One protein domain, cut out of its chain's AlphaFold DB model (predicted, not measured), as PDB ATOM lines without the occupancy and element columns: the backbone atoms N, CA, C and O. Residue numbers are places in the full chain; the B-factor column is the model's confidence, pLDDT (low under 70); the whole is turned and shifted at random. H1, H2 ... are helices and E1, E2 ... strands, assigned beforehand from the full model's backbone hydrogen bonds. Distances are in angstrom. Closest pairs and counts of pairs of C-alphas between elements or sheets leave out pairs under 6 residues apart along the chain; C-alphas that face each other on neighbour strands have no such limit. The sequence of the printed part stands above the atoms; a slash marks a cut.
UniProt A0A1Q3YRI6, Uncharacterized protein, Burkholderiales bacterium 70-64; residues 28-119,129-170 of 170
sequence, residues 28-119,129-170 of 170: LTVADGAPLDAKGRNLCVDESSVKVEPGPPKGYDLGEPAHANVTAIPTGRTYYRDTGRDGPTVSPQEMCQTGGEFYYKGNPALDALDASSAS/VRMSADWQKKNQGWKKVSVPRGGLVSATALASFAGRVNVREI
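What this domain is: This is residues 28 to 119 and 129 to 170 of the 170 residues of an uncharacterized protein of Burkholderiales bacterium 70-64 (UniProt A0A1Q3YRI6). A strongly twisted sheet of four strands, E7, E1, E4 and E8, has H1 packed over its E7 and E1 side, and a two-stranded ribbon, E5 and E6, reaches out past H1 toward one end of the long axis, with H3 beyond it. At the other end is the small hairpin of E2 and E3; H4 only grazes the main sheet, and residues 112 to 119, of which 112 to 118 belong to H2, stick out. The printed part has 134 residues with four named helices and eight named strands, in the order E1 E2 E3 E4 H1 E5 H2 H3 E6 E7 H4 E8. The main sheet is mixed, the other two are antiparallel, and the class is mixed, helices and strands. The whole is compact, with a radius of gyration of the C-alphas of 15.9 A and spans of 45 by 32 by 25 A.

Where its parts are: In the main sheet, E7 is residues 150 to 153, E1 is residues 41 to 46, 15.4 A long from C-alpha 41 at (43.141, 19.635, -36.763), E4 is residues 68 to 74, 18.9 A, and E8 is residues 165 to 169, 13.0 A, ending at C-alpha 169 at (45.847, 21.444, -45.043). H1 is residues 92 to 98, 10.0 A. E5 is residues 100 to 105, 17.2 A, and E6 residues 142 to 147, 16.1 A, from C-alpha 142 at (34.471, 11.870, -53.183). E2 is residues 51 to 53, E3 residues 59 to 61, H2 residues 108 to 118, 14.7 A, H3 residues 133 to 138 and H4 residues 155 to 159.

How they stand to each other: E1 and E4 are antiparallel, with N 44 and O 71 2.9 A apart, within hydrogen-bond range. E4 and E8 are parallel, with N 72 and O 168 at 2.7 A. E7 and E1 are antiparallel, with N 45 and O 151 at 2.9 A. H1 is on this sheet at a height of 7.6 A; its closest C-alpha pair with E7 is Cys 96 and Gly 150, 5.0 A. E7, H4 and E8 form a split strand-helix-strand unit, two strands running the same way with E1 and E4 between them; its crossover is right-handed. E6 runs on into E7 at 87 degrees across a break of 2 residues. E5 and E6 are antiparallel, with N 102 and O 145 at 2.9 A. The closest C-alphas of H3 and E6, Gln 136 and Trp 142, are 7.7 A apart. In the hairpin of E2 and E3, N 53 and O 59 are 2.9 A apart. Every O i to N i+4 pair is within range in H1, H3 and H4, and 6 of 7 in H2.

The domain as a whole: The C-alphas farthest apart, of Gly 55 and Lys 137, are 46.9 A apart. Residues 120 to 128 are not printed, and C-alphas 119 and 129 are 20.0 A apart across the cut. The link from E4 to H1, 17 residues, is long. Mean pLDDT of the printed part is 79.4; 25 residues are under 70, among them 107 to 119 and 129 to 132.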
ATOM      1  N   LEU A  28      61.457  17.975 -32.299       85.81
ATOM      2  CA  LEU A  28      60.031  17.790 -32.073       85.81
ATOM      3  C   LEU A  28      59.780  16.410 -31.482       85.81
ATOM      4  O   LEU A  28      60.182  15.399 -32.050       85.81
ATOM      5  N   THR A  29      59.061  16.355 -30.369       84.19
ATOM      6  CA  THR A  29      58.579  15.086 -29.822       84.19
ATOM      7  C   THR A  29      57.276  14.687 -30.504       84.19
ATOM      8  O   THR A  29      56.337  15.482 -30.581       84.19
ATOM      9  N   VAL A  30      57.217  13.443 -30.972       84.25
ATOM     10  CA  VAL A  30      56.012  12.823 -31.523       84.25
ATOM     11  C   VAL A  30      55.216  12.198 -30.390       84.25
ATOM     12  O   VAL A  30      55.778  11.508 -29.536       84.25
ATOM     13  N   ALA A  31      53.905  12.408 -30.398       79.75
ATOM     14  CA  ALA A  31      53.003  11.807 -29.428       79.75
ATOM     15  C   ALA A  31      51.777  11.217 -30.127       79.75
ATOM     16  O   ALA A  31      51.133  11.871 -30.949       79.75
ATOM     17  N   ASP A  32      51.435   9.985 -29.761       77.44
ATOM     18  CA  ASP A  32      50.148   9.400 -30.120       77.44
ATOM     19  C   ASP A  32      49.021  10.200 -29.458       77.44
ATOM     20  O   ASP A  32      49.111  10.564 -28.284       77.44
ATOM     21  N   GLY A  33      47.972  10.515 -30.222       76.56
ATOM     22  CA  GLY A  33      46.884  11.370 -29.744       76.56
ATOM     23  C   GLY A  33      47.313  12.803 -29.409       76.56
ATOM     24  O   GLY A  33      46.743  13.400 -28.496       76.56
ATOM     25  N   ALA A  34      48.324  13.348 -30.104       79.56
ATOM     26  CA  ALA A  34      48.745  14.737 -29.923       79.56
ATOM     27  C   ALA A  34      47.535  15.696 -29.933       79.56
ATOM     28  O   ALA A  34      46.586  15.488 -30.695       79.56
ATOM     29  N   PRO A  35      47.548  16.747 -29.093       80.44
ATOM     30  CA  PRO A  35      46.413  17.646 -28.978       80.44
ATOM     31  C   PRO A  35      46.129  18.332 -30.313       80.44
ATOM     32  O   PRO A  35      47.050  18.745 -31.026       80.44
ATOM     33  N   LEU A  36      44.836  18.482 -30.608       86.25
ATOM     34  CA  LEU A  36      44.368  19.216 -31.775       86.25
ATOM     35  C   LEU A  36      44.846  20.666 -31.717       86.25
ATOM     36  O   LEU A  36      44.993  21.254 -30.642       86.25
ATOM     37  N   ASP A  37      45.067  21.254 -32.885       84.44
ATOM     38  CA  ASP A  37      45.321  22.682 -32.971       84.44
ATOM     39  C   ASP A  37      44.063  23.507 -32.635       84.44
ATOM     40  O   ASP A  37      42.960  22.981 -32.470       84.44
ATOM     41  N   ALA A  38      44.208  24.833 -32.577       81.19
ATOM     42  CA  ALA A  38      43.094  25.743 -32.294       81.19
ATOM     43  C   ALA A  38      41.931  25.655 -33.309       81.19
ATOM     44  O   ALA A  38      40.853  26.183 -33.046       81.19
ATOM     45  N   LYS A  39      42.139  25.003 -34.462       82.00
ATOM     46  CA  LYS A  39      41.134  24.769 -35.506       82.00
ATOM     47  C   LYS A  39      40.575  23.337 -35.483       82.00
ATOM     48  O   LYS A  39      39.812  22.975 -36.375       82.00
ATOM     49  N   GLY A  40      40.934  22.513 -34.497       84.06
ATOM     50  CA  GLY A  40      40.467  21.128 -34.389       84.06
ATOM     51  C   GLY A  40      41.146  20.160 -35.367       84.06
ATOM     52  O   GLY A  40      40.539  19.170 -35.779       84.06
ATOM     53  N   ARG A  41      42.384  20.433 -35.785       88.19
ATOM     54  CA  ARG A  41      43.141  19.635 -36.763       88.19
ATOM     55  C   ARG A  41      44.274  18.871 -36.082       88.19
ATOM     56  O   ARG A  41      44.913  19.379 -35.161       88.19
ATOM     57  N   ASN A  42      44.554  17.670 -36.578       90.44
ATOM     58  CA  ASN A  42      45.748  16.906 -36.224       90.44
ATOM     59  C   ASN A  42      46.923  17.344 -37.100       90.44
ATOM     60  O   ASN A  42      46.759  17.485 -38.309       90.44
ATOM     61  N   LEU A  43      48.103  17.538 -36.514       90.81
ATOM     62  CA  LEU A  43      49.285  17.998 -37.242       90.81
ATOM     63  C   LEU A  43      50.257  16.836 -37.427       90.81
ATOM     64  O   LEU A  43      50.887  16.390 -36.472       90.81
ATOM     65  N   CYS A  44      50.349  16.336 -38.657       91.56
ATOM     66  CA  CYS A  44      51.203  15.217 -39.030       91.56
ATOM     67  C   CYS A  44      52.512  15.719 -39.640       91.56
ATOM     68  O   CYS A  44      52.490  16.314 -40.719       91.56
ATOM     69  N   VAL A  45      53.647  15.483 -38.983       91.88
ATOM     70  CA  VAL A  45      54.970  15.796 -39.548       91.88
ATOM     71  C   VAL A  45      55.365  14.708 -40.533       91.88
ATOM     72  O   VAL A  45      55.351  13.531 -40.186       91.88
ATOM     73  N   ASP A  46      55.740  15.110 -41.741       91.62
ATOM     74  CA  ASP A  46      56.246  14.231 -42.790       91.62
ATOM     75  C   ASP A  46      57.646  13.716 -42.430       91.62
ATOM     76  O   ASP A  46      58.609  14.490 -42.404       91.62
ATOM     77  N   GLU A  47      57.767  12.408 -42.196       90.75
ATOM     78  CA  GLU A  47      59.034  11.739 -41.866       90.75
ATOM     79  C   GLU A  47      60.113  11.929 -42.931       90.75
ATOM     80  O   GLU A  47      61.293  11.883 -42.605       90.75
ATOM     81  N   SER A  48      59.736  12.154 -44.191       87.44
ATOM     82  CA  SER A  48      60.704  12.380 -45.269       87.44
ATOM     83  C   SER A  48      61.337  13.774 -45.228       87.44
ATOM     84  O   SER A  48      62.365  14.001 -45.864       87.44
ATOM     85  N   SER A  49      60.737  14.705 -44.483       85.44
ATOM     86  CA  SER A  49      61.188  16.096 -44.385       85.44
ATOM     87  C   SER A  49      62.090  16.382 -43.184       85.44
ATOM     88  O   SER A  49      62.613  17.487 -43.076       85.44
ATOM     89  N   VAL A  50      62.261  15.405 -42.292       88.88
ATOM     90  CA  VAL A  50      62.949  15.544 -41.003       88.88
ATOM     91  C   VAL A  50      63.878  14.362 -40.764       88.88
ATOM     92  O   VAL A  50      63.712  13.287 -41.340       88.88
ATOM     93  N   LYS A  51      64.845  14.525 -39.867       87.62
ATOM     94  CA  LYS A  51      65.656  13.402 -39.407       87.62
ATOM     95  C   LYS A  51      64.955  12.721 -38.235       87.62
ATOM     96  O   LYS A  51      64.668  13.349 -37.221       87.62
ATOM     97  N   VAL A  52      64.688  11.424 -38.356       85.88
ATOM     98  CA  VAL A  52      64.112  10.641 -37.256       85.88
ATOM     99  C   VAL A  52      65.190  10.369 -36.215       85.88
ATOM    100  O   VAL A  52      66.195   9.723 -36.514       85.88
ATOM    101  N   GLU A  53      64.982  10.855 -34.996       82.88
ATOM    102  CA  GLU A  53      65.904  10.608 -33.896       82.88
ATOM    103  C   GLU A  53      65.635   9.221 -33.291       82.88
ATOM    104  O   GLU A  53      64.489   8.890 -32.957       82.88
ATOM    105  N   PRO A  54      66.671   8.371 -33.176       68.44
ATOM    106  CA  PRO A  54      66.517   7.018 -32.667       68.44
ATOM    107  C   PRO A  54      66.339   7.036 -31.143       68.44
ATOM    108  O   PRO A  54      67.267   7.347 -30.402       68.44
ATOM    109  N   GLY A  55      65.153   6.658 -30.666       68.06
ATOM    110  CA  GLY A  55      64.877   6.451 -29.242       68.06
ATOM    111  C   GLY A  55      63.418   6.729 -28.860       68.06
ATOM    112  O   GLY A  55      62.719   7.427 -29.591       68.06
ATOM    113  N   PRO A  56      62.922   6.166 -27.742       70.00
ATOM    114  CA  PRO A  56      61.657   6.572 -27.140       70.00
ATOM    115  C   PRO A  56      61.850   7.781 -26.187       70.00
ATOM    116  O   PRO A  56      62.782   7.762 -25.382       70.00
ATOM    117  N   PRO A  57      60.963   8.797 -26.202       69.69
ATOM    118  CA  PRO A  57      59.873   8.980 -27.157       69.69
ATOM    119  C   PRO A  57      60.417   9.326 -28.547       69.69
ATOM    120  O   PRO A  57      61.443   9.990 -28.674       69.69
ATOM    121  N   LYS A  58      59.700   8.879 -29.584       80.19
ATOM    122  CA  LYS A  58      60.073   9.139 -30.977       80.19
ATOM    123  C   LYS A  58      60.186  10.649 -31.197       80.19
ATOM    124  O   LYS A  58      59.248  11.393 -30.908       80.19
ATOM    125  N   GLY A  59      61.337  11.086 -31.693       84.38
ATOM    126  CA  GLY A  59      61.629  12.490 -31.959       84.38
ATOM    127  C   GLY A  59      61.953  12.735 -33.428       84.38
ATOM    128  O   GLY A  59      62.441  11.844 -34.123       84.38
ATOM    129  N   TYR A  60      61.696  13.950 -33.892       88.12
ATOM    130  CA  TYR A  60      62.115  14.445 -35.196       88.12
ATOM    131  C   TYR A  60      63.050  15.630 -35.004       88.12
ATOM    132  O   TYR A  60      62.663  16.631 -34.408       88.12
ATOM    133  N   ASP A  61      64.273  15.519 -35.502       87.62
ATOM    134  CA  ASP A  61      65.204  16.634 -35.611       87.62
ATOM    135  C   ASP A  61      64.944  17.365 -36.935       87.62
ATOM    136  O   ASP A  61      65.049  16.793 -38.024       87.62
ATOM    137  N   LEU A  62      64.563  18.636 -36.825       86.62
ATOM    138  CA  LEU A  62      64.275  19.521 -37.951       86.62
ATOM    139  C   LEU A  62      65.546  20.021 -38.655       86.62
ATOM    140  O   LEU A  62      65.439  20.709 -39.668       86.62
ATOM    141  N   GLY A  63      66.737  19.721 -38.126       82.38
ATOM    142  CA  GLY A  63      68.014  20.132 -38.707       82.38
ATOM    143  C   GLY A  63      68.313  21.624 -38.546       82.38
ATOM    144  O   GLY A  63      67.656  22.329 -37.781       82.38
ATOM    145  N   GLU A  64      69.333  22.114 -39.255       82.19
ATOM    146  CA  GLU A  64      69.733  23.525 -39.262       82.19
ATOM    147  C   GLU A  64      69.895  24.038 -40.709       82.19
ATOM    148  O   GLU A  64      70.761  23.541 -41.431       82.19
ATOM    149  N   PRO A  65      69.078  25.015 -41.157       77.38
ATOM    150  CA  PRO A  65      67.969  25.636 -40.426       77.38
ATOM    151  C   PRO A  65      66.828  24.638 -40.183       77.38
ATOM    152  O   PRO A  65      66.616  23.737 -40.984       77.38
ATOM    153  N   ALA A  66      66.087  24.822 -39.084       81.81
ATOM    154  CA  ALA A  66      64.928  23.982 -38.790       81.81
ATOM    155  C   ALA A  66      63.973  23.970 -39.993       81.81
ATOM    156  O   ALA A  66      63.611  25.041 -40.480       81.81
ATOM    157  N   HIS A  67      63.573  22.789 -40.457       85.38
ATOM    158  CA  HIS A  67      62.562  22.633 -41.491       85.38
ATOM    159  C   HIS A  67      61.726  21.368 -41.267       85.38
ATOM    160  O   HIS A  67      62.265  20.303 -40.988       85.38
ATOM    161  N   ALA A  68      60.404  21.480 -41.418       87.56
ATOM    162  CA  ALA A  68      59.490  20.338 -41.483       87.56
ATOM    163  C   ALA A  68      58.313  20.637 -42.404       87.56
ATOM    164  O   ALA A  68      57.766  21.742 -42.388       87.56
ATOM    165  N   ASN A  69      57.869  19.612 -43.126       91.12
ATOM    166  CA  ASN A  69      56.574  19.607 -43.785       91.12
ATOM    167  C   ASN A  69      55.540  19.002 -42.839       91.12
ATOM    168  O   ASN A  69      55.724  17.911 -42.302       91.12
ATOM    169  N   VAL A  70      54.432  19.704 -42.652       89.94
ATOM    170  CA  VAL A  70      53.348  19.310 -41.760       89.94
ATOM    171  C   VAL A  70      52.059  19.256 -42.558       89.94
ATOM    172  O   VAL A  70      51.677  20.227 -43.202       89.94
ATOM    173  N   THR A  71      51.362  18.130 -42.498       91.69
ATOM    174  CA  THR A  71      50.005  17.993 -43.030       91.69
ATOM    175  C   THR A  71      49.006  18.152 -41.889       91.69
ATOM    176  O   THR A  71      48.981  17.344 -40.963       91.69
ATOM    177  N   ALA A  72      48.196  19.204 -41.939       89.56
ATOM    178  CA  ALA A  72      47.070  19.432 -41.053       89.56
ATOM    179  C   ALA A  72      45.860  18.633 -41.554       89.56
ATOM    180  O   ALA A  72      45.379  18.855 -42.664       89.56
ATOM    181  N   ILE A  73      45.383  17.704 -40.730       89.44
ATOM    182  CA  ILE A  73      44.283  16.785 -41.026       89.44
ATOM    183  C   ILE A  73      43.065  17.202 -40.184       89.44
ATOM    184  O   ILE A  73      43.075  17.001 -38.961       89.44
ATOM    185  N   PRO A  74      42.026  17.806 -40.787       87.50
ATOM    186  CA  PRO A  74      40.795  18.172 -40.087       87.50
ATOM    187  C   PRO A  74      40.105  16.985 -39.410       87.50
ATOM    188  O   PRO A  74      39.886  15.958 -40.034       87.50
ATOM    189  N   THR A  75      39.682  17.117 -38.151       84.12
ATOM    190  CA  THR A  75      38.917  16.043 -37.475       84.12
ATOM    191  C   THR A  75      37.417  16.072 -37.764       84.12
ATOM    192  O   THR A  75      36.727  15.089 -37.522       84.12
ATOM    193  N   GLY A  76      36.902  17.174 -38.321       80.44
ATOM    194  CA  GLY A  76      35.487  17.324 -38.681       80.44
ATOM    195  C   GLY A  76      35.059  16.568 -39.945       80.44
ATOM    196  O   GLY A  76      33.924  16.727 -40.389       80.44
ATOM    197  N   ARG A  77      35.957  15.786 -40.558       83.31
ATOM    198  CA  ARG A  77      35.718  15.006 -41.779       83.31
ATOM    199  C   ARG A  77      35.919  13.520 -41.485       83.31
ATOM    200  O   ARG A  77      36.818  13.148 -40.736       83.31
ATOM    201  N   THR A  78      35.108  12.671 -42.112       86.75
ATOM    202  CA  THR A  78      35.302  11.216 -42.064       86.75
ATOM    203  C   THR A  78      36.168  10.783 -43.238       86.75
ATOM    204  O   THR A  78      35.797  11.004 -44.395       86.75
ATOM    205  N   TYR A  79      37.304  10.158 -42.933       88.44
ATOM    206  CA  TYR A  79      38.234   9.638 -43.929       88.44
ATOM    207  C   TYR A  79      38.083   8.130 -44.098       88.44
ATOM    208  O   TYR A  79      37.739   7.412 -43.160       88.44
ATOM    209  N   TYR A  80      38.385   7.660 -45.299       89.50
ATOM    210  CA  TYR A  80      38.236   6.285 -45.744       89.50
ATOM    211  C   TYR A  80      39.489   5.848 -46.501       89.50
ATOM    212  O   TYR A  80      40.142   6.656 -47.167       89.50
ATOM    213  N   ARG A  81      39.813   4.557 -46.422       86.06
ATOM    214  CA  ARG A  81      40.930   3.961 -47.176       86.06
ATOM    215  C   ARG A  81      40.604   3.746 -48.659       86.06
ATOM    216  O   ARG A  81      41.505   3.657 -49.485       86.06
ATOM    217  N   ASP A  82      39.318   3.683 -48.988       83.31
ATOM    218  CA  ASP A  82      38.789   3.502 -50.337       83.31
ATOM    219  C   ASP A  82      37.471   4.276 -50.522       83.31
ATOM    220  O   ASP A  82      36.925   4.843 -49.575       83.31
ATOM    221  N   THR A  83      36.966   4.332 -51.759       74.94
ATOM    222  CA  THR A  83      35.688   4.983 -52.104       74.94
ATOM    223  C   THR A  83      34.488   4.029 -52.100       74.94
ATOM    224  O   THR A  83      33.440   4.333 -52.681       74.94
ATOM    225  N   GLY A  84      34.616   2.859 -51.469       69.12
ATOM    226  CA  GLY A  84      33.538   1.887 -51.319       69.12
ATOM    227  C   GLY A  84      32.391   2.416 -50.454       69.12
ATOM    228  O   GLY A  84      32.565   3.317 -49.633       69.12
ATOM    229  N   ARG A  85      31.180   1.856 -50.625       58.41
ATOM    230  CA  ARG A  85      30.007   2.241 -49.810       58.41
ATOM    231  C   ARG A  85      30.229   2.021 -48.308       58.41
ATOM    232  O   ARG A  85      29.704   2.816 -47.535       58.41
ATOM    233  N   ASP A  86      31.058   1.039 -47.956       63.97
ATOM    234  CA  ASP A  86      31.329   0.583 -46.587       63.97
ATOM    235  C   ASP A  86      32.839   0.474 -46.302       63.97
ATOM    236  O   ASP A  86      33.281  -0.391 -45.546       63.97
ATOM    237  N   GLY A  87      33.652   1.316 -46.952       68.19
ATOM    238  CA  GLY A  87      35.094   1.340 -46.713       68.19
ATOM    239  C   GLY A  87      35.406   1.589 -45.229       68.19
ATOM    240  O   GLY A  87      34.693   2.364 -44.579       68.19
ATOM    241  N   PRO A  88      36.456   0.967 -44.661       81.81
ATOM    242  CA  PRO A  88      36.825   1.199 -43.274       81.81
ATOM    243  C   PRO A  88      37.189   2.673 -43.080       81.81
ATOM    244  O   PRO A  88      38.007   3.235 -43.820       81.81
ATOM    245  N   THR A  89      36.567   3.298 -42.081       87.44
ATOM    246  CA  THR A  89      36.928   4.652 -41.668       87.44
ATOM    247  C   THR A  89      38.308   4.633 -41.038       87.44
ATOM    248  O   THR A  89      38.590   3.763 -40.214       87.44
ATOM    249  N   VAL A  90      39.135   5.613 -41.371       90.44
ATOM    250  CA  VAL A  90      40.477   5.760 -40.807       90.44
ATOM    251  C   VAL A  90      40.542   7.016 -39.953       90.44
ATOM    252  O   VAL A  90      39.975   8.057 -40.292       90.44
ATOM    253  N   SER A  91      41.226   6.918 -38.818       90.44
ATOM    254  CA  SER A  91      41.472   8.081 -37.967       90.44
ATOM    255  C   SER A  91      42.611   8.935 -38.543       90.44
ATOM    256  O   SER A  91      43.519   8.392 -39.174       90.44
ATOM    257  N   PRO A  92      42.651  10.254 -38.279       89.25
ATOM    258  CA  PRO A  92      43.789  11.095 -38.663       89.25
ATOM    259  C   PRO A  92      45.144  10.599 -38.134       89.25
ATOM    260  O   PRO A  92      46.172  10.784 -38.784       89.25
ATOM    261  N   GLN A  93      45.153   9.946 -36.968       89.38
ATOM    262  CA  GLN A  93      46.354   9.321 -36.420       89.38
ATOM    263  C   GLN A  93      46.801   8.131 -37.269       89.38
ATOM    264  O   GLN A  93      47.970   8.065 -37.642       89.38
ATOM    265  N   GLU A  94      45.880   7.234 -37.631       90.75
ATOM    266  CA  GLU A  94      46.188   6.115 -38.528       90.75
ATOM    267  C   GLU A  94      46.660   6.625 -39.893       90.75
ATOM    268  O   GLU A  94      47.646   6.116 -40.429       90.75
ATOM    269  N   MET A  95      46.016   7.668 -40.431       91.00
ATOM    270  CA  MET A  95      46.425   8.297 -41.689       91.00
ATOM    271  C   MET A  95      47.868   8.796 -41.629       91.00
ATOM    272  O   MET A  95      48.636   8.559 -42.557       91.00
ATOM    273  N   CYS A  96      48.246   9.447 -40.527       92.06
ATOM    274  CA  CYS A  96      49.603   9.941 -40.328       92.06
ATOM    275  C   CYS A  96      50.617   8.798 -40.162       92.06
ATOM    276  O   CYS A  96      51.663   8.797 -40.800       92.06
ATOM    277  N   GLN A  97      50.308   7.789 -39.347       90.75
ATOM    278  CA  GLN A  97      51.230   6.684 -39.063       90.75
ATOM    279  C   GLN A  97      51.465   5.772 -40.273       90.75
ATOM    280  O   GLN A  97      52.576   5.281 -40.480       90.75
ATOM    281  N   THR A  98      50.417   5.505 -41.053       91.06
ATOM    282  CA  THR A  98      50.513   4.640 -42.234       91.06
ATOM    283  C   THR A  98      51.031   5.408 -43.443       91.06
ATOM    284  O   THR A  98      51.872   4.885 -44.178       91.06
ATOM    285  N   GLY A  99      50.592   6.659 -43.607       90.31
ATOM    286  CA  GLY A  99      50.790   7.431 -44.823       90.31
ATOM    287  C   GLY A  99      50.077   6.816 -46.031       90.31
ATOM    288  O   GLY A  99      49.663   5.655 -46.031       90.31
ATOM    289  N   GLY A 100      49.944   7.602 -47.093       89.56
ATOM    290  CA  GLY A 100      49.361   7.179 -48.359       89.56
ATOM    291  C   GLY A 100      48.134   7.987 -48.753       89.56
ATOM    292  O   GLY A 100      47.981   9.157 -48.398       89.56
ATOM    293  N   GLU A 101      47.283   7.357 -49.553       89.69
ATOM    294  CA  GLU A 101      46.130   8.000 -50.163       89.69
ATOM    295  C   GLU A 101      44.856   7.663 -49.395       89.69
ATOM    296  O   GLU A 101      44.557   6.499 -49.132       89.69
ATOM    297  N   PHE A 102      44.091   8.698 -49.074       89.62
ATOM    298  CA  PHE A 102      42.849   8.597 -48.327       89.62
ATOM    299  C   PHE A 102      41.749   9.367 -49.034       89.62
ATOM    300  O   PHE A 102      41.999  10.243 -49.867       89.62
ATOM    301  N   TYR A 103      40.515   9.043 -48.691       87.69
ATOM    302  CA  TYR A 103      39.339   9.590 -49.339       87.69
ATOM    303  C   TYR A 103      38.403  10.169 -48.300       87.69
ATOM    304  O   TYR A 103      38.279   9.636 -47.204       87.69
ATOM    305  N   TYR A 104      37.708  11.240 -48.640       86.44
ATOM    306  CA  TYR A 104      36.598  11.735 -47.837       86.44
ATOM    307  C   TYR A 104      35.439  12.107 -48.747       86.44
ATOM    308  O   TYR A 104      35.627  12.446 -49.919       86.44
ATOM    309  N   LYS A 105      34.222  12.034 -48.211       82.19
ATOM    310  CA  LYS A 105      33.048  12.547 -48.912       82.19
ATOM    311  C   LYS A 105      33.021  14.060 -48.730       82.19
ATOM    312  O   LYS A 105      32.909  14.545 -47.605       82.19
ATOM    313  N   GLY A 106      33.170  14.789 -49.830       71.06
ATOM    314  CA  GLY A 106      32.935  16.223 -49.870       71.06
ATOM    315  C   GLY A 106      31.505  16.508 -49.426       71.06
ATOM    316  O   GLY A 106      30.567  15.800 -49.800       71.06
ATOM    317  N   ASN A 107      31.343  17.524 -48.589       64.00
ATOM    318  CA  ASN A 107      30.024  18.047 -48.281       64.00
ATOM    319  C   ASN A 107      29.806  19.239 -49.218       64.00
ATOM    320  O   ASN A 107      30.546  20.210 -49.086       64.00
ATOM    321  N   PRO A 108      28.816  19.217 -50.128       58.34
ATOM    322  CA  PRO A 108      28.606  20.305 -51.082       58.34
ATOM    323  C   PRO A 108      28.418  21.673 -50.403       58.34
ATOM    324  O   PRO A 108      28.791  22.691 -50.978       58.34
ATOM    325  N   ALA A 109      27.913  21.709 -49.163       50.84
ATOM    326  CA  ALA A 109      27.783  22.941 -48.385       50.84
ATOM    327  C   ALA A 109      29.132  23.492 -47.876       50.84
ATOM    328  O   ALA A 109      29.315  24.704 -47.830       50.84
ATOM    329  N   LEU A 110      30.085  22.622 -47.522       52.22
ATOM    330  CA  LEU A 110      31.445  23.019 -47.126       52.22
ATOM    331  C   LEU A 110      32.334  23.272 -48.352       52.22
ATOM    332  O   LEU A 110      33.134  24.199 -48.350       52.22
ATOM    333  N   ASP A 111      32.141  22.507 -49.425       55.56
ATOM    334  CA  ASP A 111      32.870  22.663 -50.684       55.56
ATOM    335  C   ASP A 111      32.541  23.998 -51.368       55.56
ATOM    336  O   ASP A 111      33.421  24.611 -51.968       55.56
ATOM    337  N   ALA A 112      31.303  24.488 -51.237       51.06
ATOM    338  CA  ALA A 112      30.923  25.822 -51.693       51.06
ATOM    339  C   ALA A 112      31.615  26.937 -50.883       51.06
ATOM    340  O   ALA A 112      31.972  27.967 -51.453       51.06
ATOM    341  N   LEU A 113      31.853  26.734 -49.581       48.31
ATOM    342  CA  LEU A 113      32.584  27.682 -48.729       48.31
ATOM    343  C   LEU A 113      34.089  27.690 -49.052       48.31
ATOM    344  O   LEU A 113      34.679  28.765 -49.167       48.31
ATOM    345  N   ASP A 114      34.691  26.522 -49.300       49.56
ATOM    346  CA  ASP A 114      36.082  26.409 -49.770       49.56
ATOM    347  C   ASP A 114      36.257  27.027 -51.173       49.56
ATOM    348  O   ASP A 114      37.202  27.777 -51.405       49.56
ATOM    349  N   ALA A 115      35.316  26.799 -52.099       48.59
ATOM    350  CA  ALA A 115      35.342  27.388 -53.444       48.59
ATOM    351  C   ALA A 115      35.160  28.918 -53.433       48.59
ATOM    352  O   ALA A 115      35.788  29.626 -54.219       48.59
ATOM    353  N   SER A 116      34.341  29.441 -52.513       42.62
ATOM    354  CA  SER A 116      34.179  30.889 -52.314       42.62
ATOM    355  C   SER A 116      35.468  31.529 -51.790       42.62
ATOM    356  O   SER A 116      35.839  32.618 -52.223       42.62
ATOM    357  N   SER A 117      36.184  30.819 -50.914       44.56
ATOM    358  CA  SER A 117      37.481  31.232 -50.358       44.56
ATOM    359  C   SER A 117      38.628  31.121 -51.376       44.56
ATOM    360  O   SER A 117      39.614  31.845 -51.278       44.56
ATOM    361  N   ALA A 118      38.483  30.241 -52.371       43.56
ATOM    362  CA  ALA A 118      39.414  30.029 -53.482       43.56
ATOM    363  C   ALA A 118      39.263  31.042 -54.635       43.56
ATOM    364  O   ALA A 118      40.136  31.126 -55.493       43.56
ATOM    365  N   SER A 119      38.183  31.833 -54.669       36.94
ATOM    366  CA  SER A 119      37.887  32.760 -55.779       36.94
ATOM    367  C   SER A 119      38.825  33.978 -55.890       36.94
ATOM    368  O   SER A 119      38.667  34.787 -56.802       36.94
ATOM    369  N   VAL A 129      44.751  14.948 -54.800       55.38
ATOM    370  CA  VAL A 129      45.517  14.249 -55.832       55.38
ATOM    371  C   VAL A 129      44.791  14.468 -57.164       55.38
ATOM    372  O   VAL A 129      43.577  14.267 -57.235       55.38
ATOM    373  N   ARG A 130      45.504  14.902 -58.217       60.59
ATOM    374  CA  ARG A 130      44.911  15.075 -59.554       60.59
ATOM    375  C   ARG A 130      44.321  13.740 -60.005       60.59
ATOM    376  O   ARG A 130      45.046  12.794 -60.298       60.59
ATOM    377  N   MET A 131      42.995  13.668 -60.022       61.34
ATOM    378  CA  MET A 131      42.252  12.478 -60.426       61.34
ATOM    379  C   MET A 131      41.912  12.574 -61.911       61.34
ATOM    380  O   MET A 131      41.705  13.668 -62.436       61.34
ATOM    381  N   SER A 132      41.829  11.431 -62.591       69.19
ATOM    382  CA  SER A 132      41.310  11.407 -63.957       69.19
ATOM    383  C   SER A 132      39.843  11.848 -63.976       69.19
ATOM    384  O   SER A 132      39.084  11.589 -63.035       69.19
ATOM    385  N   ALA A 133      39.423  12.489 -65.069       70.69
ATOM    386  CA  ALA A 133      38.038  12.931 -65.241       70.69
ATOM    387  C   ALA A 133      37.041  11.757 -65.140       70.69
ATOM    388  O   ALA A 133      35.940  11.910 -64.611       70.69
ATOM    389  N   ASP A 134      37.438  10.563 -65.589       76.62
ATOM    390  CA  ASP A 134      36.625   9.345 -65.502       76.62
ATOM    391  C   ASP A 134      36.418   8.882 -64.058       76.62
ATOM    392  O   ASP A 134      35.317   8.476 -63.678       76.62
ATOM    393  N   TRP A 135      37.455   8.996 -63.222       72.19
ATOM    394  CA  TRP A 135      37.338   8.679 -61.803       72.19
ATOM    395  C   TRP A 135      36.380   9.645 -61.104       72.19
ATOM    396  O   TRP A 135      35.528   9.196 -60.334       72.19
ATOM    397  N   GLN A 136      36.468  10.945 -61.407       71.06
ATOM    398  CA  GLN A 136      35.591  11.969 -60.826       71.06
ATOM    399  C   GLN A 136      34.125  11.742 -61.202       71.06
ATOM    400  O   GLN A 136      33.248  11.821 -60.343       71.06
ATOM    401  N   LYS A 137      33.853  11.383 -62.462       71.81
ATOM    402  CA  LYS A 137      32.495  11.050 -62.923       71.81
ATOM    403  C   LYS A 137      31.908   9.838 -62.199       71.81
ATOM    404  O   LYS A 137      30.708   9.828 -61.930       71.81
ATOM    405  N   LYS A 138      32.735   8.833 -61.890       75.06
ATOM    406  CA  LYS A 138      32.318   7.594 -61.212       75.06
ATOM    407  C   LYS A 138      32.184   7.749 -59.693       75.06
ATOM    408  O   LYS A 138      31.340   7.092 -59.094       75.06
ATOM    409  N   ASN A 139      32.992   8.612 -59.079       72.12
ATOM    410  CA  ASN A 139      33.052   8.821 -57.630       72.12
ATOM    411  C   ASN A 139      32.597  10.237 -57.255       72.12
ATOM    412  O   ASN A 139      33.238  10.913 -56.453       72.12
ATOM    413  N   GLN A 140      31.498  10.707 -57.851       72.06
ATOM    414  CA  GLN A 140      30.965  12.037 -57.560       72.06
ATOM    415  C   GLN A 140      30.749  12.221 -56.053       72.06
ATOM    416  O   GLN A 140      30.200  11.347 -55.380       72.06
ATOM    417  N   GLY A 141      31.219  13.353 -55.528       75.62
ATOM    418  CA  GLY A 141      31.182  13.666 -54.099       75.62
ATOM    419  C   GLY A 141      32.344  13.095 -53.282       75.62
ATOM    420  O   GLY A 141      32.446  13.422 -52.107       75.62
ATOM    421  N   TRP A 142      33.244  12.295 -53.859       82.06
ATOM    422  CA  TRP A 142      34.471  11.870 -53.183       82.06
ATOM    423  C   TRP A 142      35.655  12.758 -53.551       82.06
ATOM    424  O   TRP A 142      35.870  13.099 -54.715       82.06
ATOM    425  N   LYS A 143      36.470  13.073 -52.548       82.12
ATOM    426  CA  LYS A 143      37.750  13.761 -52.692       82.12
ATOM    427  C   LYS A 143      38.872  12.846 -52.223       82.12
ATOM    428  O   LYS A 143      38.704  12.100 -51.262       82.12
ATOM    429  N   LYS A 144      40.005  12.901 -52.922       84.12
ATOM    430  CA  LYS A 144      41.205  12.108 -52.644       84.12
ATOM    431  C   LYS A 144      42.307  13.010 -52.113       84.12
ATOM    432  O   LYS A 144      42.605  14.020 -52.741       84.12
ATOM    433  N   VAL A 145      42.942  12.618 -51.019       87.38
ATOM    434  CA  VAL A 145      44.036  13.343 -50.359       87.38
ATOM    435  C   VAL A 145      45.222  12.421 -50.138       87.38
ATOM    436  O   VAL A 145      45.058  11.210 -50.020       87.38
ATOM    437  N   SER A 146      46.417  12.999 -50.084       87.75
ATOM    438  CA  SER A 146      47.645  12.274 -49.762       87.75
ATOM    439  C   SER A 146      48.194  12.782 -48.436       87.75
ATOM    440  O   SER A 146      48.435  13.981 -48.277       87.75
ATOM    441  N   VAL A 147      48.372  11.872 -47.483       89.75
ATOM    442  CA  VAL A 147      48.984  12.157 -46.184       89.75
ATOM    443  C   VAL A 147      50.342  11.466 -46.158       89.75
ATOM    444  O   VAL A 147      50.419  10.265 -46.413       89.75
ATOM    445  N   PRO A 148      51.436  12.192 -45.890       90.19
ATOM    446  CA  PRO A 148      52.743  11.576 -45.785       90.19
ATOM    447  C   PRO A 148      52.788  10.711 -44.531       90.19
ATOM    448  O   PRO A 148      52.121  10.994 -43.536       90.19
ATOM    449  N   ARG A 149      53.611   9.668 -44.576       91.75
ATOM    450  CA  ARG A 149      53.907   8.898 -43.376       91.75
ATOM    451  C   ARG A 149      54.641   9.787 -42.374       91.75
ATOM    452  O   ARG A 149      55.531  10.551 -42.749       91.75
ATOM    453  N   GLY A 150      54.261   9.679 -41.110       91.50
ATOM    454  CA  GLY A 150      54.581  10.699 -40.142       91.50
ATOM    455  C   GLY A 150      54.282  10.359 -38.695       91.50
ATOM    456  O   GLY A 150      53.900   9.247 -38.321       91.50
ATOM    457  N   GLY A 151      54.433  11.396 -37.883       90.62
ATOM    458  CA  GLY A 151      54.089  11.403 -36.474       90.62
ATOM    459  C   GLY A 151      53.255  12.629 -36.142       90.62
ATOM    460  O   GLY A 151      53.514  13.720 -36.657       90.62
ATOM    461  N   LEU A 152      52.253  12.451 -35.280       91.19
ATOM    462  CA  LEU A 152      51.479  13.576 -34.781       91.19
ATOM    463  C   LEU A 152      52.301  14.391 -33.778       91.19
ATOM    464  O   LEU A 152      52.991  13.845 -32.915       91.19
ATOM    465  N   VAL A 153      52.196  15.710 -33.888       89.38
ATOM    466  CA  VAL A 153      52.848  16.668 -32.990       89.38
ATOM    467  C   VAL A 153      51.839  17.701 -32.507       89.38
ATOM    468  O   VAL A 153      50.838  17.976 -33.168       89.38
ATOM    469  N   SER A 154      52.098  18.295 -31.343       86.00
ATOM    470  CA  SER A 154      51.240  19.364 -30.837       86.00
ATOM    471  C   SER A 154      51.459  20.659 -31.622       86.00
ATOM    472  O   SER A 154      52.584  21.007 -31.995       86.00
ATOM    473  N   ALA A 155      50.384  21.426 -31.811       84.00
ATOM    474  CA  ALA A 155      50.478  22.772 -32.376       84.00
ATOM    475  C   ALA A 155      51.415  23.676 -31.558       84.00
ATOM    476  O   ALA A 155      52.155  24.468 -32.129       84.00
ATOM    477  N   THR A 156      51.437  23.507 -30.232       82.44
ATOM    478  CA  THR A 156      52.340  24.231 -29.328       82.44
ATOM    479  C   THR A 156      53.808  23.921 -29.608       82.44
ATOM    480  O   THR A 156      54.625  24.835 -29.617       82.44
ATOM    481  N   ALA A 157      54.154  22.658 -29.878       82.25
ATOM    482  CA  ALA A 157      55.524  22.288 -30.226       82.25
ATOM    483  C   ALA A 157      55.934  22.878 -31.583       82.25
ATOM    484  O   ALA A 157      57.041  23.394 -31.714       82.25
ATOM    485  N   LEU A 158      55.032  22.872 -32.569       84.00
ATOM    486  CA  LEU A 158      55.282  23.483 -33.879       84.00
ATOM    487  C   LEU A 158      55.364  25.012 -33.830       84.00
ATOM    488  O   LEU A 158      56.115  25.600 -34.607       84.00
ATOM    489  N   ALA A 159      54.637  25.664 -32.920       82.62
ATOM    490  CA  ALA A 159      54.665  27.118 -32.764       82.62
ATOM    491  C   ALA A 159      56.066  27.642 -32.406       82.62
ATOM    492  O   ALA A 159      56.445  28.722 -32.857       82.62
ATOM    493  N   SER A 160      56.871  26.851 -31.690       80.38
ATOM    494  CA  SER A 160      58.284  27.153 -31.404       80.38
ATOM    495  C   SER A 160      59.157  27.258 -32.664       80.38
ATOM    496  O   SER A 160      60.249  27.819 -32.611       80.38
ATOM    497  N   PHE A 161      58.669  26.752 -33.798       80.81
ATOM    498  CA  PHE A 161      59.333  26.765 -35.102       80.81
ATOM    499  C   PHE A 161      58.523  27.547 -36.154       80.81
ATOM    500  O   PHE A 161      58.676  27.327 -37.359       80.81
ATOM    501  N   ALA A 162      57.644  28.458 -35.721       69.81
ATOM    502  CA  ALA A 162      56.830  29.278 -36.616       69.81
ATOM    503  C   ALA A 162      57.703  30.042 -37.633       69.81
ATOM    504  O   ALA A 162      58.703  30.665 -37.279       69.81
ATOM    505  N   GLY A 163      57.339  29.961 -38.918       74.00
ATOM    506  CA  GLY A 163      58.109  30.529 -40.037       74.00
ATOM    507  C   GLY A 163      59.201  29.614 -40.606       74.00
ATOM    508  O   GLY A 163      59.801  29.947 -41.622       74.00
ATOM    509  N   ARG A 164      59.443  28.457 -39.979       79.88
ATOM    510  CA  ARG A 164      60.406  27.437 -40.423       79.88
ATOM    511  C   ARG A 164      59.757  26.101 -40.793       79.88
ATOM    512  O   ARG A 164      60.400  25.239 -41.375       79.88
ATOM    513  N   VAL A 165      58.474  25.940 -40.484       83.81
ATOM    514  CA  VAL A 165      57.680  24.758 -40.829       83.81
ATOM    515  C   VAL A 165      56.653  25.102 -41.902       83.81
ATOM    516  O   VAL A 165      55.977  26.129 -41.824       83.81
ATOM    517  N   ASN A 166      56.533  24.242 -42.909       86.75
ATOM    518  CA  ASN A 166      55.542  24.366 -43.966       86.75
ATOM    519  C   ASN A 166      54.307  23.551 -43.577       86.75
ATOM    520  O   ASN A 166      54.355  22.322 -43.553       86.75
ATOM    521  N   VAL A 167      53.212  24.232 -43.241       85.50
ATOM    522  CA  VAL A 167      51.948  23.581 -42.885       85.50
ATOM    523  C   VAL A 167      51.006  23.626 -44.083       85.50
ATOM    524  O   VAL A 167      50.612  24.705 -44.521       85.50
ATOM    525  N   ARG A 168      50.592  22.454 -44.565       84.81
ATOM    526  CA  ARG A 168      49.560  22.281 -45.598       84.81
ATOM    527  C   ARG A 168      48.311  21.639 -45.008       84.81
ATOM    528  O   ARG A 168      48.430  20.762 -44.164       84.81
ATOM    529  N   GLU A 169      47.129  22.041 -45.453       84.44
ATOM    530  CA  GLU A 169      45.847  21.444 -45.043       84.44
ATOM    531  C   GLU A 169      45.253  20.587 -46.171       84.44
ATOM    532  O   GLU A 169      45.534  20.842 -47.343       84.44
ATOM    533  N   ILE A 170      44.460  19.566 -45.811       80.25
ATOM    534  CA  ILE A 170      43.808  18.619 -46.738       80.25
ATOM    535  C   ILE A 170      42.278  18.543 -46.599       80.25
ATOM    536  O   ILE A 170      41.753  18.620 -45.466       80.25
TER     537      ILE A 170